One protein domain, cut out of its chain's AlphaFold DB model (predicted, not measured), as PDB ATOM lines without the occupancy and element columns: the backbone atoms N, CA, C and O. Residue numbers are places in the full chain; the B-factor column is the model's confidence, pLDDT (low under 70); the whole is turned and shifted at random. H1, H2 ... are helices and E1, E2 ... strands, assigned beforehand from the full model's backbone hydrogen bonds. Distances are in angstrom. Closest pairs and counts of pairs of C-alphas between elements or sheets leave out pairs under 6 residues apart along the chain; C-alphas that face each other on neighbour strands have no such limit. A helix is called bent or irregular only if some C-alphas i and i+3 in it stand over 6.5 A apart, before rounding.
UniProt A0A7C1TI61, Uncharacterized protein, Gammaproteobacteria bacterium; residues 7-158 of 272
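What this domain is: This is residues 7 to 158 of the 272 residues of an uncharacterized protein of Gammaproteobacteria bacterium (UniProt A0A7C1TI61). A hairpin of two helices, H2 and H3, with H1 packed across its open end, makes a helical group at one end of an elongated model; the other part is built of two small sheets, E1 E3 E2 and E4 E5 E6, loosely stacked with few contacts. H4 runs on from H3 and covers one face of the first sheet, and the second sheet lies beyond the other face. The printed part has 152 residues with six named helices and six named strands, in the order E1 H1 H2 H3 H4 H5 E2 E3 H6 E4 E5 E6. Both sheets are antiparallel, ordered E1 - E3 - E2 and E4 - E5 - E6, and the class is mixed, helices and strands. The whole is loose, with a radius of gyration of the C-alphas of 18.5 A, and spans 57 by 35 by 26 A.

Where its parts are: Find C-alpha 7 at (63.546, 38.896, -37.628); there E1 begins, residues 7 to 12, 16.7 A long. Next come H1, residues 19 to 26, and H2, residues 35 to 50, which runs 22.6 A from C-alpha 35 at (94.267, 23.942, -13.243). H3, residues 54 to 67, is 21.0 A long; it is irregular, but only just: C-alphas 55 and 58 are 6.6 A apart. Read on through H4, residues 69 to 79, 15.5 A, and H5, residues 85 to 93, 12.6 A. E2, residues 99 to 104, 16.6 A, and E3, residues 107 to 113, 19.7 A, lead to the short H6, residues 114 to 117. Last come E4, residues 133 to 135; E5, residues 138 to 145, 20.1 A, which bends by 58 degrees at residue 142; and E6, residues 150 to 157, 22.0 A, ending at C-alpha 157 at (71.029, 54.223, -26.514).

How they stand to each other: Begin with E1, an edge strand antiparallel to E3; look for N 9 and O 110, 3.0 A apart and within hydrogen-bond range. On the other side of E3 lies E2, and these two form a hairpin, with N 102 and O 109 at 2.9 A. H4 is on this sheet at a height over the sheet of 10.1 A, over E3 and E2, and runs along the strands, at 15 degrees to E2 on the local plane. H6 only grazes the sheet. H2 and H3 touch as a helical hairpin, opposite ways at a steep tilt of 43 degrees, with C-alphas 49 and 56 closest at 4.2 A. H1 touches H2, closest at the C-alphas of Ala 23 and Glu 39, 5.5 A. H3 touches H1 with residues 63 to 67 alone; the closest C-alphas, those of Ala 22 and Ala 67, are 3.8 A apart. H3 and H4 meet only through their link. H5 touches no helix and is apart from H4. E4, E5 and E6 form a meander, each strand the antiparallel neighbour of the one before; check N 133 and O 140, 2.9 A, and N 141 and O 154, 3.0 A. In H1, H2, H4 and H5 every O i to N i+4 pair is within hydrogen-bond range, in H3 8 of 10 are, and H6 is too short for such a pair.

The domain as a whole: The C-alphas farthest apart, those of Ala 36 and Lys 147, are 60.0 A apart. The printed part has no cut. The link from H6 to E4 is long, 15 residues; within it, residues 126 to 127 pair antiparallel with residues 7 to 8 of E1. Residues 28 to 34 and 145 to 150 stand free. The mean pLDDT of the printed part is 80.1; look for values under 70 at residues 52 to 58, 82, 85 and 135.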
ATOM      1  N   TYR A   7      64.250  39.521 -38.728       85.31
ATOM      2  CA  TYR A   7      63.546  38.896 -37.628       85.31
ATOM      3  C   TYR A   7      64.529  38.689 -36.496       85.31
ATOM      4  O   TYR A   7      65.746  38.619 -36.720       85.31
ATOM      5  N   PHE A   8      64.001  38.570 -35.289       87.06
ATOM      6  CA  PHE A   8      64.782  38.075 -34.177       87.06
ATOM      7  C   PHE A   8      64.068  36.960 -33.437       87.06
ATOM      8  O   PHE A   8      62.843  36.902 -33.415       87.06
ATOM      9  N   ALA A   9      64.875  36.112 -32.823       89.31
ATOM     10  CA  ALA A   9      64.454  35.158 -31.820       89.31
ATOM     11  C   ALA A   9      65.355  35.348 -30.597       89.31
ATOM     12  O   ALA A   9      66.556  35.620 -30.730       89.31
ATOM     13  N   SER A  10      64.781  35.239 -29.405       89.06
ATOM     14  CA  SER A  10      65.548  35.173 -28.164       89.06
ATOM     15  C   SER A  10      65.630  33.730 -27.704       89.06
ATOM     16  O   SER A  10      64.603  33.072 -27.566       89.06
ATOM     17  N   VAL A  11      66.839  33.266 -27.424       86.12
ATOM     18  CA  VAL A  11      67.076  31.957 -26.824       86.12
ATOM     19  C   VAL A  11      67.722  32.176 -25.470       86.12
ATOM     20  O   VAL A  11      68.759  32.836 -25.369       86.12
ATOM     21  N   THR A  12      67.099  31.651 -24.422       87.19
ATOM     22  CA  THR A  12      67.627  31.719 -23.062       87.19
ATOM     23  C   THR A  12      68.340  30.416 -22.740       87.19
ATOM     24  O   THR A  12      67.775  29.335 -22.866       87.19
ATOM     25  N   VAL A  13      69.595  30.521 -22.318       83.75
ATOM     26  CA  VAL A  13      70.340  29.416 -21.721       83.75
ATOM     27  C   VAL A  13      69.845  29.244 -20.296       83.75
ATOM     28  O   VAL A  13      70.028  30.132 -19.462       83.75
ATOM     29  N   GLU A  14      69.210  28.112 -20.021       80.31
ATOM     30  CA  GLU A  14      68.694  27.803 -18.683       80.31
ATOM     31  C   GLU A  14      69.817  27.491 -17.686       80.31
ATOM     32  O   GLU A  14      69.678  27.723 -16.486       80.31
ATOM     33  N   THR A  15      70.967  27.025 -18.179       77.94
ATOM     34  CA  THR A  15      72.159  26.786 -17.364       77.94
ATOM     35  C   THR A  15      72.686  28.096 -16.775       77.94
ATOM     36  O   THR A  15      72.876  29.082 -17.487       77.94
ATOM     37  N   ALA A  16      72.974  28.113 -15.472       77.06
ATOM     38  CA  ALA A  16      73.622  29.250 -14.823       77.06
ATOM     39  C   ALA A  16      75.114  29.339 -15.197       77.06
ATOM     40  O   ALA A  16      75.808  28.321 -15.256       77.06
ATOM     41  N   ALA A  17      75.626  30.558 -15.388       78.56
ATOM     42  CA  ALA A  17      77.063  30.794 -15.505       78.56
ATOM     43  C   ALA A  17      77.714  30.637 -14.125       78.56
ATOM     44  O   ALA A  17      77.587  31.518 -13.277       78.56
ATOM     45  N   THR A  18      78.382  29.510 -13.890       82.12
ATOM     46  CA  THR A  18      79.083  29.228 -12.628       82.12
ATOM     47  C   THR A  18      80.594  29.289 -12.823       82.12
ATOM     48  O   THR A  18      81.093  28.986 -13.913       82.12
ATOM     49  N   ALA A  19      81.343  29.619 -11.764       83.19
ATOM     50  CA  ALA A  19      82.806  29.549 -11.797       83.19
ATOM     51  C   ALA A  19      83.316  28.137 -12.125       83.19
ATOM     52  O   ALA A  19      84.317  27.994 -12.819       83.19
ATOM     53  N   VAL A  20      82.587  27.097 -11.705       85.50
ATOM     54  CA  VAL A  20      82.899  25.692 -12.011       85.50
ATOM     55  C   VAL A  20      82.807  25.414 -13.512       85.50
ATOM     56  O   VAL A  20      83.743  24.871 -14.097       85.50
ATOM     57  N   ALA A  21      81.711  25.828 -14.158       84.94
ATOM     58  CA  ALA A  21      81.565  25.692 -15.607       84.94
ATOM     59  C   ALA A  21      82.647  26.496 -16.346       84.94
ATOM     60  O   ALA A  21      83.284  25.984 -17.264       84.94
ATOM     61  N   ALA A  22      82.923  27.725 -15.898       86.56
ATOM     62  CA  ALA A  22      83.994  28.544 -16.458       86.56
ATOM     63  C   ALA A  22      85.375  27.875 -16.326       86.56
ATOM     64  O   ALA A  22      86.142  27.873 -17.290       86.56
ATOM     65  N   ALA A  23      85.679  27.266 -15.175       87.25
ATOM     66  CA  ALA A  23      86.956  26.603 -14.907       87.25
ATOM     67  C   ALA A  23      87.153  25.379 -15.789       87.25
ATOM     68  O   ALA A  23      88.203  25.229 -16.412       87.25
ATOM     69  N   HIS A  24      86.113  24.561 -15.927       87.56
ATOM     70  CA  HIS A  24      86.125  23.398 -16.802       87.56
ATOM     71  C   HIS A  24      86.532  23.744 -18.248       87.56
ATOM     72  O   HIS A  24      87.298  23.001 -18.865       87.56
ATOM     73  N   HIS A  25      86.073  24.883 -18.782       85.31
ATOM     74  CA  HIS A  25      86.484  25.351 -20.110       85.31
ATOM     75  C   HIS A  25      87.852  26.040 -20.103       85.31
ATOM     76  O   HIS A  25      88.658  25.788 -20.997       85.31
ATOM     77  N   ALA A  26      88.141  26.870 -19.099       84.69
ATOM     78  CA  ALA A  26      89.399  27.603 -19.003       84.69
ATOM     79  C   ALA A  26      90.620  26.675 -18.889       84.69
ATOM     80  O   ALA A  26      91.624  26.920 -19.548       84.69
ATOM     81  N   ILE A  27      90.516  25.573 -18.140       85.69
ATOM     82  CA  ILE A  27      91.589  24.574 -17.976       85.69
ATOM     83  C   ILE A  27      91.944  23.887 -19.302       85.69
ATOM     84  O   ILE A  27      93.073  23.453 -19.504       85.69
ATOM     85  N   ARG A  28      90.983  23.795 -20.223       82.81
ATOM     86  CA  ARG A  28      91.165  23.165 -21.539       82.81
ATOM     87  C   ARG A  28      91.698  24.130 -22.595       82.81
ATOM     88  O   ARG A  28      91.892  23.717 -23.740       82.81
ATOM     89  N   LEU A  29      91.897  25.404 -22.252       80.06
ATOM     90  CA  LEU A  29      92.477  26.365 -23.181       80.06
ATOM     91  C   LEU A  29      93.942  25.995 -23.463       80.06
ATOM     92  O   LEU A  29      94.670  25.624 -22.541       80.06
ATOM     93  N   PRO A  30      94.398  26.105 -24.724       76.75
ATOM     94  CA  PRO A  30      95.777  25.798 -25.076       76.75
ATOM     95  C   PRO A  30      96.772  26.581 -24.217       76.75
ATOM     96  O   PRO A  30      96.675  27.804 -24.118       76.75
ATOM     97  N   GLY A  31      97.733  25.858 -23.638       72.44
ATOM     98  CA  GLY A  31      98.829  26.432 -22.862       72.44
ATOM     99  C   GLY A  31      98.566  26.602 -21.361       72.44
ATOM    100  O   GLY A  31      99.463  27.021 -20.639       72.44
ATOM    101  N   VAL A  32      97.376  26.257 -20.861       77.19
ATOM    102  CA  VAL A  32      97.115  26.270 -19.417       77.19
ATOM    103  C   VAL A  32      97.795  25.073 -18.750       77.19
ATOM    104  O   VAL A  32      97.436  23.926 -19.006       77.19
ATOM    105  N   GLU A  33      98.762  25.342 -17.872       76.88
ATOM    106  CA  GLU A  33      99.560  24.299 -17.202       76.88
ATOM    107  C   GLU A  33      99.125  24.031 -15.750       76.88
ATOM    108  O   GLU A  33      99.445  22.983 -15.191       76.88
ATOM    109  N   ASN A  34      98.367  24.942 -15.124       83.88
ATOM    110  CA  ASN A  34      97.969  24.831 -13.718       83.88
ATOM    111  C   ASN A  34      96.458  25.023 -13.514       83.88
ATOM    112  O   ASN A  34      95.968  26.143 -13.374       83.88
ATOM    113  N   GLY A  35      95.720  23.913 -13.435       82.50
ATOM    114  CA  GLY A  35      94.267  23.942 -13.243       82.50
ATOM    115  C   GLY A  35      93.816  24.512 -11.893       82.50
ATOM    116  O   GLY A  35      92.848  25.266 -11.850       82.50
ATOM    117  N   ALA A  36      94.554  24.251 -10.809       84.62
ATOM    118  CA  ALA A  36      94.216  24.765  -9.476       84.62
ATOM    119  C   ALA A  36      94.311  26.299  -9.408       84.62
ATOM    120  O   ALA A  36      93.493  26.963  -8.771       84.62
ATOM    121  N   TRP A  37      95.287  26.876 -10.111       81.81
ATOM    122  CA  TRP A  37      95.409  28.323 -10.274       81.81
ATOM    123  C   TRP A  37      94.220  28.928 -11.031       81.81
ATOM    124  O   TRP A  37      93.704  29.977 -10.638       81.81
ATOM    125  N   VAL A  38      93.760  28.260 -12.091       84.00
ATOM    126  CA  VAL A  38      92.593  28.695 -12.869       84.00
ATOM    127  C   VAL A  38      91.327  28.670 -12.021       84.00
ATOM    128  O   VAL A  38      90.590  29.655 -12.004       84.00
ATOM    129  N   GLU A  39      91.099  27.593 -11.272       87.44
ATOM    130  CA  GLU A  39      89.963  27.482 -10.351       87.44
ATOM    131  C   GLU A  39      89.983  28.592  -9.292       87.44
ATOM    132  O   GLU A  39      88.978  29.280  -9.103       87.44
ATOM    133  N   ALA A  40      91.138  28.842  -8.665       83.06
ATOM    134  CA  ALA A  40      91.294  29.918  -7.685       83.06
ATOM    135  C   ALA A  40      91.046  31.311  -8.298       83.06
ATOM    136  O   ALA A  40      90.362  32.146  -7.699       83.06
ATOM    137  N   SER A  41      91.553  31.554  -9.510       81.56
ATOM    138  CA  SER A  41      91.381  32.827 -10.229       81.56
ATOM    139  C   SER A  41      89.920  33.080 -10.604       81.56
ATOM    140  O   SER A  41      89.420  34.195 -10.455       81.56
ATOM    141  N   LEU A  42      89.203  32.048 -11.053       85.88
ATOM    142  CA  LEU A  42      87.781  32.160 -11.387       85.88
ATOM    143  C   LEU A  42      86.902  32.274 -10.139       85.88
ATOM    144  O   LEU A  42      85.950  33.054 -10.156       85.88
ATOM    145  N   GLY A  43      87.257  31.599  -9.043       85.56
ATOM    146  CA  GLY A  43      86.618  31.800  -7.740       85.56
ATOM    147  C   GLY A  43      86.778  33.237  -7.229       85.56
ATOM    148  O   GLY A  43      85.821  33.837  -6.738       85.56
ATOM    149  N   PHE A  44      87.952  33.848  -7.422       83.12
ATOM    150  CA  PHE A  44      88.145  35.274  -7.141       83.12
ATOM    151  C   PHE A  44      87.258  36.169  -8.021       83.12
ATOM    152  O   PHE A  44      86.611  37.090  -7.513       83.12
ATOM    153  N   LEU A  45      87.184  35.901  -9.331       80.31
ATOM    154  CA  LEU A  45      86.308  36.660 -10.231       80.31
ATOM    155  C   LEU A  45      84.830  36.530  -9.839       80.31
ATOM    156  O   LEU A  45      84.100  37.513  -9.950       80.31
ATOM    157  N   GLU A  46      84.395  35.370  -9.349       86.00
ATOM    158  CA  GLU A  46      83.026  35.142  -8.868       86.00
ATOM    159  C   GLU A  46      82.722  35.979  -7.620       86.00
ATOM    160  O   GLU A  46      81.702  36.672  -7.559       86.00
ATOM    161  N   GLN A  47      83.652  36.026  -6.665       83.56
ATOM    162  CA  GLN A  47      83.530  36.898  -5.494       83.56
ATOM    163  C   GLN A  47      83.490  38.381  -5.893       83.56
ATOM    164  O   GLN A  47      82.669  39.147  -5.381       83.56
ATOM    165  N   LEU A  48      84.328  38.800  -6.849       75.69
ATOM    166  CA  LEU A  48      84.341  40.173  -7.356       75.69
ATOM    167  C   LEU A  48      83.048  40.511  -8.120       75.69
ATOM    168  O   LEU A  48      82.512  41.619  -7.981       75.69
ATOM    169  N   ALA A  49      82.516  39.554  -8.882       75.25
ATOM    170  CA  ALA A  49      81.235  39.641  -9.571       75.25
ATOM    171  C   ALA A  49      80.061  39.834  -8.591       75.25
ATOM    172  O   ALA A  49      79.202  40.698  -8.813       75.25
ATOM    173  N   ALA A  50      80.071  39.111  -7.469       79.56
ATOM    174  CA  ALA A  50      79.041  39.184  -6.433       79.56
ATOM    175  C   ALA A  50      78.954  40.561  -5.743       79.56
ATOM    176  O   ALA A  50      77.912  40.913  -5.192       79.56
ATOM    177  N   THR A  51      79.999  41.397  -5.818       74.56
ATOM    178  CA  THR A  51      79.990  42.736  -5.192       74.56
ATOM    179  C   THR A  51      78.984  43.720  -5.803       74.56
ATOM    180  O   THR A  51      78.725  44.766  -5.205       74.56
ATOM    181  N   GLY A  52      78.457  43.453  -7.007       60.34
ATOM    182  CA  GLY A  52      77.407  44.257  -7.657       60.34
ATOM    183  C   GLY A  52      77.794  45.694  -8.050       60.34
ATOM    184  O   GLY A  52      76.970  46.441  -8.577       60.34
ATOM    185  N   LYS A  53      79.040  46.120  -7.810       63.00
ATOM    186  CA  LYS A  53      79.546  47.457  -8.170       63.00
ATOM    187  C   LYS A  53      79.840  47.528  -9.671       63.00
ATOM    188  O   LYS A  53      80.016  46.508 -10.311       63.00
ATOM    189  N   ARG A  54      80.057  48.719 -10.249       55.38
ATOM    190  CA  ARG A  54      80.493  48.856 -11.668       55.38
ATOM    191  C   ARG A  54      81.709  47.982 -12.044       55.38
ATOM    192  O   ARG A  54      81.872  47.644 -13.209       55.38
ATOM    193  N   LYS A  55      82.540  47.614 -11.062       55.97
ATOM    194  CA  LYS A  55      83.695  46.714 -11.204       55.97
ATOM    195  C   LYS A  55      83.323  45.236 -11.418       55.97
ATOM    196  O   LYS A  55      84.160  44.501 -11.915       55.97
ATOM    197  N   SER A  56      82.100  44.807 -11.097       63.69
ATOM    198  CA  SER A  56      81.640  43.421 -11.266       63.69
ATOM    199  C   SER A  56      81.283  43.060 -12.708       63.69
ATOM    200  O   SER A  56      81.131  41.884 -13.020       63.69
ATOM    201  N   VAL A  57      81.153  44.045 -13.604       64.25
ATOM    202  CA  VAL A  57      80.718  43.818 -14.992       64.25
ATOM    203  C   VAL A  57      81.738  42.996 -15.778       64.25
ATOM    204  O   VAL A  57      81.354  42.073 -16.485       64.25
ATOM    205  N   ILE A  58      83.031  43.307 -15.641       66.94
ATOM    206  CA  ILE A  58      84.095  42.605 -16.372       66.94
ATOM    207  C   ILE A  58      84.273  41.165 -15.852       66.94
ATOM    208  O   ILE A  58      84.247  40.254 -16.677       66.94
ATOM    209  N   PRO A  59      84.367  40.915 -14.529       70.88
ATOM    210  CA  PRO A  59      84.383  39.556 -13.982       70.88
ATOM    211  C   PRO A  59      83.168  38.718 -14.393       70.88
ATOM    212  O   PRO A  59      83.348  37.596 -14.856       70.88
ATOM    213  N   ASN A  60      81.951  39.277 -14.314       72.50
ATOM    214  CA  ASN A  60      80.739  38.593 -14.784       72.50
ATOM    215  C   ASN A  60      80.845  38.215 -16.264       72.50
ATOM    216  O   ASN A  60      80.549  37.087 -16.632       72.50
ATOM    217  N   TYR A  61      81.314  39.136 -17.105       73.62
ATOM    218  CA  TYR A  61      81.461  38.883 -18.534       73.62
ATOM    219  C   TYR A  61      82.458  37.752 -18.837       73.62
ATOM    220  O   TYR A  61      82.194  36.916 -19.698       73.62
ATOM    221  N   ILE A  62      83.587  37.700 -18.122       76.62
ATOM    222  CA  ILE A  62      84.596  36.640 -18.286       76.62
ATOM    223  C   ILE A  62      84.031  35.283 -17.856       76.62
ATOM    224  O   ILE A  62      84.165  34.308 -18.596       76.62
ATOM    225  N   LEU A  63      83.372  35.232 -16.693       83.44
ATOM    226  CA  LEU A  63      82.739  34.016 -16.185       83.44
ATOM    227  C   LEU A  63      81.664  33.505 -17.145       83.44
ATOM    228  O   LEU A  63      81.689  32.335 -17.506       83.44
ATOM    229  N   GLU A  64      80.769  34.377 -17.616       83.62
ATOM    230  CA  GLU A  64      79.719  34.027 -18.581       83.62
ATOM    231  C   GLU A  64      80.297  33.533 -19.913       83.62
ATOM    232  O   GLU A  64      79.828  32.531 -20.455       83.62
ATOM    233  N   MET A  65      81.329  34.205 -20.441       81.81
ATOM    234  CA  MET A  65      81.978  33.795 -21.690       81.81
ATOM    235  C   MET A  65      82.566  32.390 -21.600       81.81
ATOM    236  O   MET A  65      82.411  31.603 -22.532       81.81
ATOM    237  N   LEU A  66      83.261  32.092 -20.503       85.81
ATOM    238  CA  LEU A  66      83.890  30.792 -20.308       85.81
ATOM    239  C   LEU A  66      82.843  29.722 -20.005       85.81
ATOM    240  O   LEU A  66      82.859  28.678 -20.645       85.81
ATOM    241  N   ALA A  67      81.907  29.994 -19.091       88.06
ATOM    242  CA  ALA A  67      80.890  29.038 -18.659       88.06
ATOM    243  C   ALA A  67      79.958  28.591 -19.789       88.06
ATOM    244  O   ALA A  67      79.444  27.476 -19.752       88.06
ATOM    245  N   PHE A  68      79.733  29.442 -20.792       87.88
ATOM    246  CA  PHE A  68      78.846  29.126 -21.905       87.88
ATOM    247  C   PHE A  68      79.552  28.865 -23.233       87.88
ATOM    248  O   PHE A  68      78.889  28.863 -24.271       87.88
ATOM    249  N   LEU A  69      80.870  28.654 -23.224       85.06
ATOM    250  CA  LEU A  69      81.671  28.545 -24.443       85.06
ATOM    251  C   LEU A  69      81.180  27.437 -25.389       85.06
ATOM    252  O   LEU A  69      81.055  27.677 -26.591       85.06
ATOM    253  N   ASP A  70      80.877  26.251 -24.858       85.38
ATOM    254  CA  ASP A  70      80.430  25.114 -25.673       85.38
ATOM    255  C   ASP A  70      79.052  25.370 -26.286       85.38
ATOM    256  O   ASP A  70      78.880  25.209 -27.494       85.38
ATOM    257  N   TRP A  71      78.106  25.881 -25.494       87.00
ATOM    258  CA  TRP A  71      76.784  26.240 -26.006       87.00
ATOM    259  C   TRP A  71      76.865  27.357 -27.053       87.00
ATOM    260  O   TRP A  71      76.175  27.332 -28.067       87.00
ATOM    261  N   ASP A  72      77.755  28.331 -26.849       84.38
ATOM    262  CA  ASP A  72      78.040  29.379 -27.826       84.38
ATOM    263  C   ASP A  72      78.572  28.818 -29.152       84.38
ATOM    264  O   ASP A  72      78.172  29.308 -30.212       84.38
ATOM    265  N   ARG A  73      79.454  27.811 -29.101       84.56
ATOM    266  CA  ARG A  73      80.007  27.144 -30.288       84.56
ATOM    267  C   ARG A  73      78.937  26.350 -31.025       84.56
ATOM    268  O   ARG A  73      78.778  26.543 -32.226       84.56
ATOM    269  N   GLU A  74      78.189  25.513 -30.313       87.94
ATOM    270  CA  GLU A  74      77.091  24.725 -30.887       87.94
ATOM    271  C   GLU A  74      76.049  25.632 -31.548       87.94
ATOM    272  O   GLU A  74      75.628  25.398 -32.682       87.94
ATOM    273  N   PHE A  75      75.696  26.734 -30.886       85.81
ATOM    274  CA  PHE A  75      74.779  27.723 -31.433       85.81
ATOM    275  C   PHE A  75      75.350  28.421 -32.681       85.81
ATOM    276  O   PHE A  75      74.651  28.608 -33.682       85.81
ATOM    277  N   ASP A  76      76.626  28.819 -32.651       82.81
ATOM    278  CA  ASP A  76      77.291  29.431 -33.806       82.81
ATOM    279  C   ASP A  76      77.331  28.492 -35.017       82.81
ATOM    280  O   ASP A  76      77.117  28.955 -36.143       82.81
ATOM    281  N   GLU A  77      77.569  27.201 -34.792       86.75
ATOM    282  CA  GLU A  77      77.580  26.160 -35.822       86.75
ATOM    283  C   GLU A  77      76.180  25.911 -36.394       86.75
ATOM    284  O   GLU A  77      76.012  25.915 -37.619       86.75
ATOM    285  N   ALA A  78      75.166  25.786 -35.533       86.06
ATOM    286  CA  ALA A  78      73.783  25.546 -35.941       86.06
ATOM    287  C   ALA A  78      73.244  26.661 -36.855       86.06
ATOM    288  O   ALA A  78      72.642  26.398 -37.902       86.06
ATOM    289  N   PHE A  79      73.506  27.923 -36.500       83.19
ATOM    290  CA  PHE A  79      72.920  29.073 -37.198       83.19
ATOM    291  C   PHE A  79      73.880  29.786 -38.157       83.19
ATOM    292  O   PHE A  79      73.427  30.595 -38.971       83.19
ATOM    293  N   GLY A  80      75.182  29.490 -38.127       78.06
ATOM    294  CA  GLY A  80      76.195  30.126 -38.979       78.06
ATOM    295  C   GLY A  80      76.479  31.594 -38.632       78.06
ATOM    296  O   GLY A  80      76.828  32.382 -39.515       78.06
ATOM    297  N   CYS A  81      76.320  31.987 -37.362       73.69
ATOM    298  CA  CYS A  81      76.348  33.393 -36.930       73.69
ATOM    299  C   CYS A  81      77.717  34.075 -37.107       73.69
ATOM    300  O   CYS A  81      77.789  35.268 -37.418       73.69
ATOM    301  N   ARG A  82      78.816  33.332 -36.927       69.81
ATOM    302  CA  ARG A  82      80.200  33.845 -37.006       69.81
ATOM    303  C   ARG A  82      80.943  33.448 -38.281       69.81
ATOM    304  O   ARG A  82      82.164  33.562 -38.353       69.81
ATOM    305  N   GLU A  83      80.223  33.015 -39.313       72.75
ATOM    306  CA  GLU A  83      80.856  32.617 -40.567       72.75
ATOM    307  C   GLU A  83      81.658  33.760 -41.231       72.75
ATOM    308  O   GLU A  83      81.196  34.911 -41.283       72.75
ATOM    309  N   PRO A  84      82.818  33.448 -41.844       74.75
ATOM    310  CA  PRO A  84      83.574  34.404 -42.643       74.75
ATOM    311  C   PRO A  84      82.741  35.024 -43.772       74.75
ATOM    312  O   PRO A  84      81.851  34.394 -44.351       74.75
ATOM    313  N   ALA A  85      83.080  36.253 -44.169       69.50
ATOM    314  CA  ALA A  85      82.319  37.006 -45.172       69.50
ATOM    315  C   ALA A  85      82.112  36.247 -46.499       69.50
ATOM    316  O   ALA A  85      81.036  36.341 -47.093       69.50
ATOM    317  N   HIS A  86      83.103  35.472 -46.949       81.00
ATOM    318  CA  HIS A  86      82.993  34.675 -48.171       81.00
ATOM    319  C   HIS A  86      81.961  33.537 -48.047       81.00
ATOM    320  O   HIS A  86      81.160  33.351 -48.961       81.00
ATOM    321  N   ARG A  87      81.897  32.832 -46.904       80.00
ATOM    322  CA  ARG A  87      80.893  31.781 -46.644       80.00
ATOM    323  C   ARG A  87      79.481  32.356 -46.595       80.00
ATOM    324  O   ARG A  87      78.594  31.845 -47.279       80.00
ATOM    325  N   ARG A  88      79.301  33.509 -45.940       71.50
ATOM    326  CA  ARG A  88      78.009  34.218 -45.915       71.50
ATOM    327  C   ARG A  88      77.528  34.617 -47.314       71.50
ATOM    328  O   ARG A  88      76.340  34.501 -47.604       71.50
ATOM    329  N   ARG A  89      78.432  35.042 -48.210       75.12
ATOM    330  CA  ARG A  89      78.090  35.319 -49.623       75.12
ATOM    331  C   ARG A  89      77.600  34.059 -50.343       75.12
ATOM    332  O   ARG A  89      76.575  34.117 -51.017       75.12
ATOM    333  N   ILE A  90      78.285  32.930 -50.153       87.25
ATOM    334  CA  ILE A  90      77.893  31.635 -50.731       87.25
ATOM    335  C   ILE A  90      76.509  31.205 -50.217       87.25
ATOM    336  O   ILE A  90      75.653  30.837 -51.021       87.25
ATOM    337  N   ARG A  91      76.242  31.318 -48.907       82.25
ATOM    338  CA  ARG A  91      74.925  31.007 -48.316       82.25
ATOM    339  C   ARG A  91      73.808  31.852 -48.914       82.25
ATOM    340  O   ARG A  91      72.769  31.309 -49.287       82.25
ATOM    341  N   ARG A  92      74.026  33.164 -49.063       77.50
ATOM    342  CA  ARG A  92      73.047  34.064 -49.700       77.50
ATOM    343  C   ARG A  92      72.770  33.668 -51.145       77.50
ATOM    344  O   ARG A  92      71.604  33.581 -51.520       77.50
ATOM    345  N   ALA A  93      73.809  33.371 -51.929       84.69
ATOM    346  CA  ALA A  93      73.650  32.900 -53.307       84.69
ATOM    347  C   ALA A  93      72.832  31.597 -53.377       84.69
ATOM    348  O   ALA A  93      72.013  31.424 -54.275       84.69
ATOM    349  N   ARG A  94      72.988  30.719 -52.378       87.56
ATOM    350  CA  ARG A  94      72.234  29.465 -52.225       87.56
ATOM    351  C   ARG A  94      70.889  29.616 -51.501       87.56
ATOM    352  O   ARG A  94      70.263  28.605 -51.204       87.56
ATOM    353  N   LYS A  95      70.440  30.841 -51.194       86.75
ATOM    354  CA  LYS A  95      69.198  31.130 -50.443       86.75
ATOM    355  C   LYS A  95      69.110  30.427 -49.078       86.75
ATOM    356  O   LYS A  95      68.027  30.138 -48.591       86.75
ATOM    357  N   GLN A  96      70.247  30.166 -48.440       82.50
ATOM    358  CA  GLN A  96      70.308  29.471 -47.150       82.50
ATOM    359  C   GLN A  96      70.057  30.385 -45.941       82.50
ATOM    360  O   GLN A  96      69.962  29.879 -44.823       82.50
ATOM    361  N   GLY A  97      69.963  31.696 -46.172       80.12
ATOM    362  CA  GLY A  97      69.817  32.718 -45.141       80.12
ATOM    363  C   GLY A  97      71.116  33.030 -44.399       80.12
ATOM    364  O   GLY A  97      72.074  32.246 -44.397       80.12
ATOM    365  N   THR A  98      71.154  34.219 -43.809       76.25
ATOM    366  CA  THR A  98      72.240  34.720 -42.967       76.25
ATOM    367  C   THR A  98      71.717  35.204 -41.626       76.25
ATOM    368  O   THR A  98      70.585  35.673 -41.518       76.25
ATOM    369  N   SER A  99      72.575  35.103 -40.619       80.31
ATOM    370  CA  SER A  99      72.291  35.491 -39.245       80.31
ATOM    371  C   SER A  99      73.450  36.245 -38.616       80.31
ATOM    372  O   SER A  99      74.575  36.297 -39.127       80.31
ATOM    373  N   SER A 100      73.161  36.859 -37.483       76.50
ATOM    374  CA  SER A 100      74.129  37.366 -36.521       76.50
ATOM    375  C   SER A 100      73.533  37.196 -35.133       76.50
ATOM    376  O   SER A 100      72.317  37.265 -34.986       76.50
ATOM    377  N   ARG A 101      74.364  36.988 -34.111       78.88
ATOM    378  CA  ARG A 101      73.883  36.886 -32.730       78.88
ATOM    379  C   ARG A 101      74.540  37.907 -31.825       78.88
ATOM    380  O   ARG A 101      75.677  38.317 -32.061       78.88
ATOM    381  N   LEU A 102      73.831  38.252 -30.762       73.25
ATOM    382  CA  LEU A 102      74.339  39.039 -29.653       73.25
ATOM    383  C   LEU A 102      74.056  38.301 -28.347       73.25
ATOM    384  O   LEU A 102      72.906  37.989 -28.044       73.25
ATOM    385  N   ARG A 103      75.113  38.027 -27.581       74.62
ATOM    386  CA  ARG A 103      75.015  37.428 -26.249       74.62
ATOM    387  C   ARG A 103      74.871  38.526 -25.201       74.62
ATOM    388  O   ARG A 103      75.656  39.470 -25.178       74.62
ATOM    389  N   CYS A 104      73.882  38.381 -24.332       72.62
ATOM    390  CA  CYS A 104      73.662  39.223 -23.168       72.62
ATOM    391  C   CYS A 104      73.297  38.324 -21.986       72.62
ATOM    392  O   CYS A 104      72.147  37.897 -21.856       72.62
ATOM    393  N   ARG A 105      74.280  38.030 -21.131       76.25
ATOM    394  CA  ARG A 105      74.125  37.091 -20.016       76.25
ATOM    395  C   ARG A 105      73.637  35.720 -20.494       76.25
ATOM    396  O   ARG A 105      74.190  35.146 -21.430       76.25
ATOM    397  N   ASN A 106      72.554  35.221 -19.911       81.31
ATOM    398  CA  ASN A 106      71.937  33.958 -20.295       81.31
ATOM    399  C   ASN A 106      71.133  34.062 -21.598       81.31
ATOM    400  O   ASN A 106      70.729  33.042 -22.136       81.31
ATOM    401  N   ASN A 107      70.907  35.260 -22.137       81.88
ATOM    402  CA  ASN A 107      70.116  35.435 -23.348       81.88
ATOM    403  C   ASN A 107      71.012  35.566 -24.579       81.88
ATOM    404  O   ASN A 107      71.992  36.319 -24.594       81.88
ATOM    405  N   GLN A 108      70.638  34.879 -25.649       79.94
ATOM    406  CA  GLN A 108      71.124  35.135 -26.993       79.94
ATOM    407  C   GLN A 108      70.008  35.705 -27.851       79.94
ATOM    408  O   GLN A 108      68.941  35.117 -27.993       79.94
ATOM    409  N   TYR A 109      70.294  36.843 -28.465       79.25
ATOM    410  CA  TYR A 109      69.444  37.434 -29.483       79.25
ATOM    411  C   TYR A 109      69.988  37.028 -30.844       79.25
ATOM    412  O   TYR A 109      71.081  37.455 -31.228       79.25
ATOM    413  N   LEU A 110      69.238  36.200 -31.561       84.00
ATOM    414  CA  LEU A 110      69.535  35.806 -32.928       84.00
ATOM    415  C   LEU A 110      68.813  36.754 -33.875       84.00
ATOM    416  O   LEU A 110      67.595  36.835 -33.844       84.00
ATOM    417  N   LEU A 111      69.559  37.453 -34.725       82.88
ATOM    418  CA  LEU A 111      69.039  38.294 -35.798       82.88
ATOM    419  C   LEU A 111      69.202  37.559 -37.122       82.88
ATOM    420  O   LEU A 111      70.296  37.079 -37.430       82.88
ATOM    421  N   ALA A 112      68.141  37.495 -37.918       83.88
ATOM    422  CA  ALA A 112      68.119  36.691 -39.129       83.88
ATOM    423  C   ALA A 112      67.314  37.329 -40.260       83.88
ATOM    424  O   ALA A 112      66.379  38.098 -40.035       83.88
ATOM    425  N   ASP A 113      67.671  36.974 -41.493       80.00
ATOM    426  CA  ASP A 113      66.820  37.242 -42.649       80.00
ATOM    427  C   ASP A 113      65.699  36.197 -42.794       80.00
ATOM    428  O   ASP A 113      65.760  35.088 -42.257       80.00
ATOM    429  N   ILE A 114      64.682  36.543 -43.586       84.12
ATOM    430  CA  ILE A 114      63.511  35.689 -43.837       84.12
ATOM    431  C   ILE A 114      63.850  34.276 -44.344       84.12
ATOM    432  O   ILE A 114      63.064  33.351 -44.155       84.12
ATOM    433  N   GLN A 115      64.979  34.084 -45.037       87.38
ATOM    434  CA  GLN A 115      65.322  32.767 -45.582       87.38
ATOM    435  C   GLN A 115      65.794  31.829 -44.475       87.38
ATOM    436  O   GLN A 115      65.492  30.640 -44.531       87.38
ATOM    437  N   LEU A 116      66.497  32.351 -43.464       84.75
ATOM    438  CA  LEU A 116      66.864  31.550 -42.300       84.75
ATOM    439  C   LEU A 116      65.639  31.238 -41.436       84.75
ATOM    440  O   LEU A 116      65.452  30.082 -41.070       84.75
ATOM    441  N   VAL A 117      64.773  32.228 -41.201       89.06
ATOM    442  CA  VAL A 117      63.510  32.065 -40.454       89.06
ATOM    443  C   VAL A 117      62.682  30.912 -41.016       89.06
ATOM    444  O   VAL A 117      62.302  29.996 -40.298       89.06
ATOM    445  N   LYS A 118      62.496  30.882 -42.342       88.75
ATOM    446  CA  LYS A 118      61.761  29.810 -43.032       88.75
ATOM    447  C   LYS A 118      62.361  28.413 -42.855       88.75
ATOM    448  O   LYS A 118      61.653  27.434 -43.055       88.75
ATOM    449  N   ARG A 119      63.657  28.313 -42.552       86.69
ATOM    450  CA  ARG A 119      64.361  27.038 -42.335       86.69
ATOM    451  C   ARG A 119      64.396  26.612 -40.868       86.69
ATOM    452  O   ARG A 119      64.668  25.447 -40.617       86.69
ATOM    453  N   THR A 120      64.185  27.544 -39.943       84.75
ATOM    454  CA  THR A 120      64.324  27.361 -38.488       84.75
ATOM    455  C   THR A 120      63.014  27.755 -37.815       84.75
ATOM    456  O   THR A 120      62.953  28.670 -37.003       84.75
ATOM    457  N   SER A 121      61.918  27.126 -38.251       78.50
ATOM    458  CA  SER A 121      60.552  27.460 -37.821       78.50
ATOM    459  C   SER A 121      60.230  27.056 -36.378       78.50
ATOM    460  O   SER A 121      59.120  27.283 -35.920       78.50
ATOM    461  N   ASP A 122      61.172  26.405 -35.707       86.38
ATOM    462  CA  ASP A 122      61.124  25.962 -34.317       86.38
ATOM    463  C   ASP A 122      61.340  27.098 -33.307       86.38
ATOM    464  O   ASP A 122      61.011  26.940 -32.136       86.38
ATOM    465  N   LEU A 123      61.860  28.245 -33.752       87.50
ATOM    466  CA  LEU A 123      62.026  29.429 -32.915       87.50
ATOM    467  C   LEU A 123      60.845  30.395 -33.052       87.50
ATOM    468  O   LEU A 123      60.309  30.601 -34.144       87.50
ATOM    469  N   ASP A 124      60.521  31.073 -31.952       91.00
ATOM    470  CA  ASP A 124      59.546  32.163 -31.928       91.00
ATOM    471  C   ASP A 124      60.137  33.421 -32.575       91.00
ATOM    472  O   ASP A 124      60.728  34.294 -31.930       91.00
ATOM    473  N   TRP A 125      60.008  33.490 -33.897       91.94
ATOM    474  CA  TRP A 125      60.481  34.617 -34.682       91.94
ATOM    475  C   TRP A 125      59.528  35.799 -34.602       91.94
ATOM    476  O   TRP A 125      58.354  35.707 -34.958       91.94
ATOM    477  N   ILE A 126      60.079  36.951 -34.240       90.62
ATOM    478  CA  ILE A 126      59.366  38.221 -34.204       90.62
ATOM    479  C   ILE A 126      59.978  39.152 -35.248       90.62
ATOM    480  O   ILE A 126      61.202  39.260 -35.379       90.62
ATOM    481  N   ASP A 127      59.128  39.836 -36.010       88.19
ATOM    482  CA  ASP A 127      59.573  40.847 -36.963       88.19
ATOM    483  C   ASP A 127      60.142  42.068 -36.218       88.19
ATOM    484  O   ASP A 127      59.477  42.698 -35.394       88.19
ATOM    485  N   LEU A 128      61.391  42.430 -36.526       80.81
ATOM    486  CA  LEU A 128      62.096  43.558 -35.902       80.81
ATOM    487  C   LEU A 128      61.501  44.933 -36.224       80.81
ATOM    488  O   LEU A 128      61.941  45.943 -35.670       80.81
ATOM    489  N   ARG A 129      60.569  45.007 -37.173       81.31
ATOM    490  CA  ARG A 129      59.859  46.246 -37.516       81.31
ATOM    491  C   ARG A 129      58.748  46.540 -36.515       81.31
ATOM    492  O   ARG A 129      58.473  47.710 -36.237       81.31
ATOM    493  N   ASP A 130      58.180  45.486 -35.939       84.44
ATOM    494  CA  ASP A 130      57.012  45.569 -35.068       84.44
ATOM    495  C   ASP A 130      57.402  45.776 -33.600       84.44
ATOM    496  O   ASP A 130      56.594  46.248 -32.800       84.44
ATOM    497  N   VAL A 131      58.659  45.496 -33.237       82.88
ATOM    498  CA  VAL A 131      59.157  45.644 -31.862       82.88
ATOM    499  C   VAL A 131      60.585  46.184 -31.803       82.88
ATOM    500  O   VAL A 131      61.328  46.174 -32.781       82.88
ATOM    501  N   ALA A 132      60.988  46.655 -30.623       80.06
ATOM    502  CA  ALA A 132      62.350  47.102 -30.362       80.06
ATOM    503  C   ALA A 132      63.012  46.209 -29.303       80.06
ATOM    504  O   ALA A 132      62.430  45.966 -28.247       80.06
ATOM    505  N   ILE A 133      64.235  45.748 -29.573       75.25
ATOM    506  CA  ILE A 133      64.972  44.855 -28.669       75.25
ATOM    507  C   ILE A 133      65.852  45.686 -27.749       75.25
ATOM    508  O   ILE A 133      66.757  46.383 -28.212       75.25
ATOM    509  N   GLN A 134      65.631  45.580 -26.444       74.44
ATOM    510  CA  GLN A 134      66.503  46.186 -25.443       74.44
ATOM    511  C   GLN A 134      67.693  45.268 -25.164       74.44
ATOM    512  O   GLN A 134      67.526  44.130 -24.732       74.44
ATOM    513  N   VAL A 135      68.907  45.770 -25.392       69.62
ATOM    514  CA  VAL A 135      70.146  45.053 -25.085       69.62
ATOM    515  C   VAL A 135      71.092  45.942 -24.290       69.62
ATOM    516  O   VAL A 135      71.708  46.855 -24.837       69.62
ATOM    517  N   LEU A 136      71.246  45.640 -22.997       73.00
ATOM    518  CA  LEU A 136      72.083  46.399 -22.058       73.00
ATOM    519  C   LEU A 136      71.707  47.887 -22.032       73.00
ATOM    520  O   LEU A 136      70.606  48.207 -21.609       73.00
ATOM    521  N   ASP A 137      72.595  48.771 -22.494       73.81
ATOM    522  CA  ASP A 137      72.370  50.219 -22.594       73.81
ATOM    523  C   ASP A 137      71.718  50.632 -23.927       73.81
ATOM    524  O   ASP A 137      71.439  51.811 -24.157       73.81
ATOM    525  N   TYR A 138      71.508  49.677 -24.831       75.38
ATOM    526  CA  TYR A 138      71.124  49.906 -26.216       75.38
ATOM    527  C   TYR A 138      69.734  49.364 -26.535       75.38
ATOM    528  O   TYR A 138      69.171  48.529 -25.827       75.38
ATOM    529  N   LEU A 139      69.194  49.855 -27.639       78.50
ATOM    530  CA  LEU A 139      67.967  49.437 -28.281       78.50
ATOM    531  C   LEU A 139      68.268  49.184 -29.760       78.50
ATOM    532  O   LEU A 139      68.830  50.053 -30.430       78.50
ATOM    533  N   ILE A 140      67.880  48.013 -30.260       77.81
ATOM    534  CA  ILE A 140      67.973  47.644 -31.675       77.81
ATOM    535  C   ILE A 140      66.572  47.709 -32.281       77.81
ATOM    536  O   ILE A 140      65.626  47.156 -31.715       77.81
ATOM    537  N   ARG A 141      66.435  48.372 -33.432       80.62
ATOM    538  CA  ARG A 141      65.167  48.467 -34.169       80.62
ATOM    539  C   ARG A 141      65.406  48.486 -35.675       80.62
ATOM    540  O   ARG A 141      66.407  49.032 -36.127       80.62
ATOM    541  N   ALA A 142      64.493  47.920 -36.460       78.62
ATOM    542  CA  ALA A 142      64.482  48.143 -37.903       78.62
ATOM    543  C   ALA A 142      63.731  49.445 -38.239       78.62
ATOM    544  O   ALA A 142      62.591  49.631 -37.819       78.62
ATOM    545  N   GLU A 143      64.358  50.333 -39.010       77.31
ATOM    546  CA  GLU A 143      63.775  51.599 -39.465       77.31
ATOM    547  C   GLU A 143      63.911  51.738 -40.984       77.31
ATOM    548  O   GLU A 143      64.927  51.359 -41.575       77.31
ATOM    549  N   GLU A 144      62.879  52.267 -41.634       79.38
ATOM    550  CA  GLU A 144      62.896  52.560 -43.063       79.38
ATOM    551  C   GLU A 144      63.526  53.927 -43.334       79.38
ATOM    552  O   GLU A 144      63.094  54.942 -42.793       79.38
ATOM    553  N   ASP A 145      64.540  53.971 -44.201       76.38
ATOM    554  CA  ASP A 145      65.111  55.233 -44.666       76.38
ATOM    555  C   ASP A 145      64.060  55.983 -45.511       76.38
ATOM    556  O   ASP A 145      63.713  55.515 -46.601       76.38
ATOM    557  N   PRO A 146      63.591  57.166 -45.068       79.25
ATOM    558  CA  PRO A 146      62.471  57.862 -45.699       79.25
ATOM    559  C   PRO A 146      62.794  58.374 -47.108       79.25
ATOM    560  O   PRO A 146      61.884  58.698 -47.866       79.25
ATOM    561  N   LYS A 147      64.079  58.470 -47.480       82.12
ATOM    562  CA  LYS A 147      64.504  58.923 -48.812       82.12
ATOM    563  C   LYS A 147      64.644  57.775 -49.799       82.12
ATOM    564  O   LYS A 147      64.504  57.986 -50.999       82.12
ATOM    565  N   THR A 148      64.995  56.586 -49.313       80.50
ATOM    566  CA  THR A 148      65.358  55.454 -50.179       80.50
ATOM    567  C   THR A 148      64.399  54.267 -50.079       80.50
ATOM    568  O   THR A 148      64.516  53.342 -50.885       80.50
ATOM    569  N   GLY A 149      63.481  54.250 -49.104       76.06
ATOM    570  CA  GLY A 149      62.620  53.094 -48.807       76.06
ATOM    571  C   GLY A 149      63.420  51.852 -48.388       76.06
ATOM    572  O   GLY A 149      63.000  50.704 -48.549       76.06
ATOM    573  N   VAL A 150      64.674  52.045 -47.962       73.19
ATOM    574  CA  VAL A 150      65.564  50.956 -47.556       73.19
ATOM    575  C   VAL A 150      65.456  50.788 -46.051       73.19
ATOM    576  O   VAL A 150      65.882  51.656 -45.300       73.19
ATOM    577  N   TRP A 151      64.973  49.628 -45.618       71.75
ATOM    578  CA  TRP A 151      65.014  49.223 -44.217       71.75
ATOM    579  C   TRP A 151      66.452  48.982 -43.748       71.75
ATOM    580  O   TRP A 151      67.229  48.288 -44.415       71.75
ATOM    581  N   ARG A 152      66.804  49.558 -42.598       70.94
ATOM    582  CA  ARG A 152      68.111  49.444 -41.940       70.94
ATOM    583  C   ARG A 152      67.930  49.096 -40.467       70.94
ATOM    584  O   ARG A 152      66.913  49.421 -39.868       70.94
ATOM    585  N   LEU A 153      68.933  48.442 -39.889       72.75
ATOM    586  CA  LEU A 153      69.003  48.233 -38.445       72.75
ATOM    587  C   LEU A 153      69.603  49.481 -37.794       72.75
ATOM    588  O   LEU A 153      70.732  49.865 -38.106       72.75
ATOM    589  N   GLU A 154      68.848  50.097 -36.895       74.19
ATOM    590  CA  GLU A 154      69.283  51.189 -36.035       74.19
ATOM    591  C   GLU A 154      69.672  50.629 -34.657       74.19
ATOM    592  O   GLU A 154      68.962  49.800 -34.086       74.19
ATOM    593  N   ILE A 155      70.807  51.088 -34.121       73.62
ATOM    594  CA  ILE A 155      71.265  50.774 -32.761       73.62
ATOM    595  C   ILE A 155      71.427  52.088 -32.006       73.62
ATOM    596  O   ILE A 155      72.370  52.834 -32.275       73.62
ATOM    597  N   ARG A 156      70.550  52.359 -31.044       76.81
ATOM    598  CA  ARG A 156      70.533  53.604 -30.258       76.81
ATOM    599  C   ARG A 156      70.635  53.317 -28.764       76.81
ATOM    600  O   ARG A 156      70.309  52.225 -28.327       76.81
ATOM    601  N   LEU A 157      71.098  54.272 -27.972       78.00
ATOM    602  CA  LEU A 157      71.029  54.223 -26.514       78.00
ATOM    603  C   LEU A 157      69.574  54.251 -26.053       78.00
ATOM    604  O   LEU A 157      68.741  54.933 -26.658       78.00
ATOM    605  N   GLN A 158      69.299  53.547 -24.960       81.94
ATOM    606  CA  GLN A 158      68.012  53.602 -24.280       81.94
ATOM    607  C   GLN A 158      67.762  54.984 -23.678       81.94
ATOM    608  O   GLN A 158      68.682  55.664 -23.210       81.94
TER     609      GLN A 158